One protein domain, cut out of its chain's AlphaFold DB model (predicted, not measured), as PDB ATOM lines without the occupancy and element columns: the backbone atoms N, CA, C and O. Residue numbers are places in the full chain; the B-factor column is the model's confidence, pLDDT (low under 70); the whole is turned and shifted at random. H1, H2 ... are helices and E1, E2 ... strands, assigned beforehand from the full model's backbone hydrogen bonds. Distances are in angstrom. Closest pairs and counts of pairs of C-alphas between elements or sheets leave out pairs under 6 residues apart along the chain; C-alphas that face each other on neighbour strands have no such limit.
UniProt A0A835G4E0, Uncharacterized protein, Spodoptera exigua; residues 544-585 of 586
ATOM      1  N   ARG A 544     247.262 213.954 403.666       96.62
ATOM      2  CA  ARG A 544     248.278 214.180 404.702       96.62
ATOM      3  C   ARG A 544     248.767 215.628 404.649       96.62
ATOM      4  O   ARG A 544     249.099 216.139 403.591       96.62
ATOM      5  N   CYS A 545     248.854 216.286 405.801       97.00
ATOM      6  CA  CYS A 545     249.600 217.535 405.919       97.00
ATOM      7  C   CYS A 545     251.104 217.248 405.922       97.00
ATOM      8  O   CYS A 545     251.583 216.529 406.795       97.00
ATOM      9  N   GLU A 546     251.857 217.888 405.036       97.19
ATOM     10  CA  GLU A 546     253.319 217.751 404.964       97.19
ATOM     11  C   GLU A 546     254.036 218.221 406.238       97.19
ATOM     12  O   GLU A 546     254.991 217.599 406.684       97.19
ATOM     13  N   LYS A 547     253.541 219.283 406.887       97.00
ATOM     14  CA  LYS A 547     254.207 219.898 408.050       97.00
ATOM     15  C   LYS A 547     254.039 219.125 409.357       97.00
ATOM     16  O   LYS A 547     254.897 219.204 410.227       97.00
ATOM     17  N   CYS A 548     252.896 218.471 409.563       96.06
ATOM     18  CA  CYS A 548     252.587 217.808 410.840       96.06
ATOM     19  C   CYS A 548     252.124 216.358 410.711       96.06
ATOM     20  O   CYS A 548     251.796 215.735 411.723       96.06
ATOM     21  N   GLU A 549     252.075 215.839 409.483       96.50
ATOM     22  CA  GLU A 549     251.729 214.456 409.134       96.50
ATOM     23  C   GLU A 549     250.333 214.010 409.587       96.50
ATOM     24  O   GLU A 549     250.017 212.818 409.624       96.50
ATOM     25  N   LYS A 550     249.468 214.970 409.929       96.00
ATOM     26  CA  LYS A 550     248.063 214.707 410.239       96.00
ATOM     27  C   LYS A 550     247.308 214.375 408.958       96.00
ATOM     28  O   LYS A 550     247.491 215.045 407.944       96.00
ATOM     29  N   HIS A 551     246.451 213.367 409.028       95.19
ATOM     30  CA  HIS A 551     245.601 212.907 407.940       95.19
ATOM     31  C   HIS A 551     244.185 213.474 408.098       95.19
ATOM     32  O   HIS A 551     243.636 213.528 409.206       95.19
ATOM     33  N   PHE A 552     243.604 213.901 406.979       93.69
ATOM     34  CA  PHE A 552     242.308 214.561 406.885       93.69
ATOM     35  C   PHE A 552     241.462 213.925 405.777       93.69
ATOM     36  O   PHE A 552     241.969 213.597 404.710       93.69
ATOM     37  N   LEU A 553     240.145 213.834 405.984       88.62
ATOM     38  CA  LEU A 553     239.204 213.325 404.967       88.62
ATOM     39  C   LEU A 553     239.013 214.269 403.769       88.62
ATOM     40  O   LEU A 553     238.568 213.850 402.705       88.62
ATOM     41  N   TYR A 554     239.303 215.560 403.945       90.19
ATOM     42  CA  TYR A 554     239.098 216.583 402.923       90.19
ATOM     43  C   TYR A 554     240.354 217.427 402.753       90.19
ATOM     44  O   TYR A 554     240.877 217.951 403.736       90.19
ATOM     45  N   TYR A 555     240.755 217.660 401.502       90.88
ATOM     46  CA  TYR A 555     241.861 218.558 401.159       90.88
ATOM     47  C   TYR A 555     241.678 219.966 401.744       90.88
ATOM     48  O   TYR A 555     242.599 220.557 402.301       90.88
ATOM     49  N   ARG A 556     240.435 220.470 401.737       92.25
ATOM     50  CA  ARG A 556     240.075 221.741 402.378       92.25
ATOM     51  C   ARG A 556     240.534 221.805 403.841       92.25
ATOM     52  O   ARG A 556     241.027 222.840 404.276       92.25
ATOM     53  N   ASN A 557     240.400 220.716 404.592       93.12
ATOM     54  CA  ASN A 557     240.797 220.698 405.997       93.12
ATOM     55  C   ASN A 557     242.324 220.747 406.136       93.12
ATOM     56  O   ASN A 557     242.817 221.421 407.030       93.12
ATOM     57  N   VAL A 558     243.076 220.138 405.212       94.88
ATOM     58  CA  VAL A 558     244.539 220.298 405.155       94.88
ATOM     59  C   VAL A 558     244.926 221.759 404.918       94.88
ATOM     60  O   VAL A 558     245.833 222.257 405.571       94.88
ATOM     61  N   ARG A 559     244.218 222.484 404.046       95.62
ATOM     62  CA  ARG A 559     244.528 223.898 403.772       95.62
ATOM     63  C   ARG A 559     244.222 224.827 404.952       95.62
ATOM     64  O   ARG A 559     244.951 225.786 405.173       95.62
ATOM     65  N   PHE A 560     243.152 224.556 405.703       94.56
ATOM     66  CA  PHE A 560     242.693 225.439 406.787       94.56
ATOM     67  C   PHE A 560     243.169 225.043 408.191       94.56
ATOM     68  O   PHE A 560     243.037 225.852 409.113       94.56
ATOM     69  N   HIS A 561     243.718 223.840 408.386       95.62
ATOM     70  CA  HIS A 561     244.181 223.443 409.712       95.62
ATOM     71  C   HIS A 561     245.427 224.221 410.148       95.62
ATOM     72  O   HIS A 561     246.310 224.563 409.360       95.62
ATOM     73  N   LYS A 562     245.541 224.434 411.460       96.12
ATOM     74  CA  LYS A 562     246.736 225.006 412.088       96.12
ATOM     75  C   LYS A 562     247.512 223.893 412.786       96.12
ATOM     76  O   LYS A 562     247.077 223.388 413.825       96.12
ATOM     77  N   CYS A 563     248.678 223.529 412.242       95.44
ATOM     78  CA  CYS A 563     249.472 222.366 412.668       95.44
ATOM     79  C   CYS A 563     249.665 222.253 414.193       95.44
ATOM     80  O   CYS A 563     249.560 221.155 414.739       95.44
ATOM     81  N   LYS A 564     249.891 223.381 414.886       93.50
ATOM     82  CA  LYS A 564     250.154 223.429 416.336       93.50
ATOM     83  C   LYS A 564     248.900 223.470 417.225       93.50
ATOM     84  O   LYS A 564     249.013 223.191 418.409       93.50
ATOM     85  N   GLN A 565     247.728 223.825 416.693       93.31
ATOM     86  CA  GLN A 565     246.529 224.086 417.510       93.31
ATOM     87  C   GLN A 565     245.542 222.916 417.522       93.31
ATOM     88  O   GLN A 565     244.866 222.680 418.521       93.31
ATOM     89  N   GLU A 566     245.446 222.169 416.423       92.44
ATOM     90  CA  GLU A 566     244.455 221.102 416.331       92.44
ATOM     91  C   GLU A 566     244.887 219.835 417.069       92.44
ATOM     92  O   GLU A 566     245.951 219.266 416.804       92.44
ATOM     93  N   LYS A 567     244.014 219.350 417.955       94.38
ATOM     94  CA  LYS A 567     244.153 218.035 418.585       94.38
ATOM     95  C   LYS A 567     244.068 216.940 417.517       94.38
ATOM     96  O   LYS A 567     243.246 217.009 416.604       94.38
ATOM     97  N   PHE A 568     244.914 215.927 417.649       94.88
ATOM     98  CA  PHE A 568     244.939 214.756 416.778       94.88
ATOM     99  C   PHE A 568     244.821 213.487 417.615       94.88
ATOM    100  O   PHE A 568     245.101 213.498 418.815       94.88
ATOM    101  N   VAL A 569     244.406 212.402 416.972       94.88
ATOM    102  CA  VAL A 569     244.397 211.065 417.561       94.88
ATOM    103  C   VAL A 569     245.343 210.192 416.753       94.88
ATOM    104  O   VAL A 569     245.263 210.151 415.527       94.88
ATOM    105  N   THR A 570     246.267 209.522 417.432       94.44
ATOM    106  CA  THR A 570     247.160 208.553 416.795       94.44
ATOM    107  C   THR A 570     246.476 207.194 416.793       94.44
ATOM    108  O   THR A 570     246.085 206.695 417.852       94.44
ATOM    109  N   CYS A 571     246.315 206.586 415.620       90.31
ATOM    110  CA  CYS A 571     245.784 205.231 415.540       90.31
ATOM    111  C   CYS A 571     246.780 204.242 416.145       90.31
ATOM    112  O   CYS A 571     247.944 204.225 415.764       90.31
ATOM    113  N   LYS A 572     246.313 203.391 417.063       92.31
ATOM    114  CA  LYS A 572     247.159 202.387 417.727       92.31
ATOM    115  C   LYS A 572     247.633 201.271 416.789       92.31
ATOM    116  O   LYS A 572     248.610 200.612 417.105       92.31
ATOM    117  N   VAL A 573     246.932 201.055 415.672       88.56
ATOM    118  CA  VAL A 573     247.227 199.971 414.722       88.56
ATOM    119  C   VAL A 573     248.252 200.412 413.680       88.56
ATOM    120  O   VAL A 573     249.229 199.715 413.452       88.56
ATOM    121  N   CYS A 574     248.050 201.577 413.053       89.12
ATOM    122  CA  CYS A 574     248.909 202.048 411.961       89.12
ATOM    123  C   CYS A 574     249.828 203.222 412.331       89.12
ATOM    124  O   CYS A 574     250.539 203.726 411.468       89.12
ATOM    125  N   SER A 575     249.779 203.712 413.575       93.62
ATOM    126  CA  SER A 575     250.575 204.840 414.095       93.62
ATOM    127  C   SER A 575     250.417 206.177 413.352       93.62
ATOM    128  O   SER A 575     251.092 207.155 413.679       93.62
ATOM    129  N   LYS A 576     249.491 206.276 412.388       94.00
ATOM    130  CA  LYS A 576     249.176 207.525 411.681       94.00
ATOM    131  C   LYS A 576     248.397 208.482 412.591       94.00
ATOM    132  O   LYS A 576     247.562 208.062 413.395       94.00
ATOM    133  N   LYS A 577     248.667 209.784 412.452       94.94
ATOM    134  CA  LYS A 577     247.972 210.866 413.165       94.94
ATOM    135  C   LYS A 577     246.760 211.300 412.351       94.94
ATOM    136  O   LYS A 577     246.920 211.733 411.214       94.94
ATOM    137  N   PHE A 578     245.572 211.244 412.931       93.38
ATOM    138  CA  PHE A 578     244.321 211.647 412.290       93.38
ATOM    139  C   PHE A 578     243.750 212.873 412.989       93.38
ATOM    140  O   PHE A 578     243.852 213.008 414.214       93.38
ATOM    141  N   ASN A 579     243.119 213.776 412.236       92.50
ATOM    142  CA  ASN A 579     242.254 214.757 412.884       92.50
ATOM    143  C   ASN A 579     241.066 214.023 413.543       92.50
ATOM    144  O   ASN A 579     240.694 212.923 413.132       92.50
ATOM    145  N   ILE A 580     240.465 214.607 414.585       86.44
ATOM    146  CA  ILE A 580     239.391 213.943 415.356       86.44
ATOM    147  C   ILE A 580     238.232 213.484 414.452       86.44
ATOM    148  O   ILE A 580     237.586 212.479 414.739       86.44
ATOM    149  N   GLN A 581     237.970 214.210 413.364       83.25
ATOM    150  CA  GLN A 581     236.914 213.879 412.412       83.25
ATOM    151  C   GLN A 581     237.257 212.639 411.575       83.25
ATOM    152  O   GLN A 581     236.425 211.755 411.460       83.25
ATOM    153  N   ALA A 582     238.486 212.539 411.069       82.38
ATOM    154  CA  ALA A 582     238.979 211.390 410.321       82.38
ATOM    155  C   ALA A 582     239.117 210.144 411.205       82.38
ATOM    156  O   ALA A 582     238.826 209.049 410.746       82.38
ATOM    157  N   TYR A 583     239.499 210.311 412.478       80.62
ATOM    158  CA  TYR A 583     239.663 209.185 413.401       80.62
ATOM    159  C   TYR A 583     238.341 208.516 413.792       80.62
ATOM    160  O   TYR A 583     238.308 207.321 414.034       80.62
ATOM    161  N   LYS A 584     237.237 209.270 413.878       74.94
ATOM    162  CA  LYS A 584     235.918 208.683 414.184       74.94
ATOM    163  C   LYS A 584     235.395 207.765 413.074       74.94
ATOM    164  O   LYS A 584     234.458 207.010 413.320       74.94
ATOM    165  N   ASP A 585     235.980 207.875 411.890       57.59
ATOM    166  CA  ASP A 585     235.562 207.206 410.666       57.59
ATOM    167  C   ASP A 585     236.490 206.028 410.282       57.59
ATOM    168  O   ASP A 585     236.186 205.314 409.326       57.59
TER     169      ASP A 585
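Overview. This is residues 544 to 585 of the 586 residues of an uncharacterized protein of Spodoptera exigua (UniProt A0A835G4E0). A small three-stranded sheet, E1, E3 and E2, has a short helix at each of two places: H2 follows directly from E3 and lies beside the strands, and H1 only grazes the sheet. H1 lies towards one end of the longest axis, and the loop of the E2 and E3 hairpin, residues 571 to 576, reaches the other end. The printed part has 42 residues, with three named strands and two named helices in the order E1, H1, E2, E3, H2; the sheet runs E1, E3, E2 and is mixed. The class is mixed, helices and strands, with under half of the residues in named elements. The whole is compact, with a radius of gyration of the C-alphas of 9.4 A and spans of 26 by 18 by 16 A.

Arrangement. In the sheet, E3, residues 577 to 579, is the inner strand, and E1, residues 550 to 552, and E2, residues 568 to 570, are edge strands. E3 and E1 are parallel, at 44 degrees between their directions, with N 551 and O 577 within hydrogen-bond range at 2.8 A and N 579 and O 551 at 3.1 A. E2 and E3 form a hairpin and are antiparallel at 144 degrees, with N 569 and O 578 at 2.9 A and N 578 and O 569 at 2.8 A. H2, residues 580 to 583, is on the sheet at a height over the sheet of 4.9 A, over none of the strands. Its closest C-alphas to E1 are those of Ala 582 and Phe 552, 5.7 A apart. H1, residues 555 to 560, is on the sheet but only grazes it, with residues 557 to 558; its closest C-alphas to E1 are those of Val 558 and Phe 552, 6.4 A apart. H1 and H2 are apart. In H1 each O i to N i+4 pair is within hydrogen-bond range; H2 is too short for such a pair, and its one O i to N i+3 pair is not within range.

Along the chain. E1 begins at C-alpha 550, (248.063, 214.707, 410.239), and measures 6.7 A from first to last C-alpha. E2 measures 6.6 A and E3 6.9 A. H1 measures 8.9 A and ends at C-alpha 560, (242.693, 225.439, 406.787). H2 measures 5.2 A and ends at C-alpha 583, (239.663, 209.185, 413.401).

Size, cuts and confidence. The two C-alphas farthest apart are those of Phe 560 and Val 573, 27.1 A. The printed part has no cut. The links E1 to H1 and E3 to H2 are tight, H1 to E2 and E2 to E3 are short, and no link is long. The mean pLDDT of the printed part is 91.5, and one residue, Asp 585, is under 70.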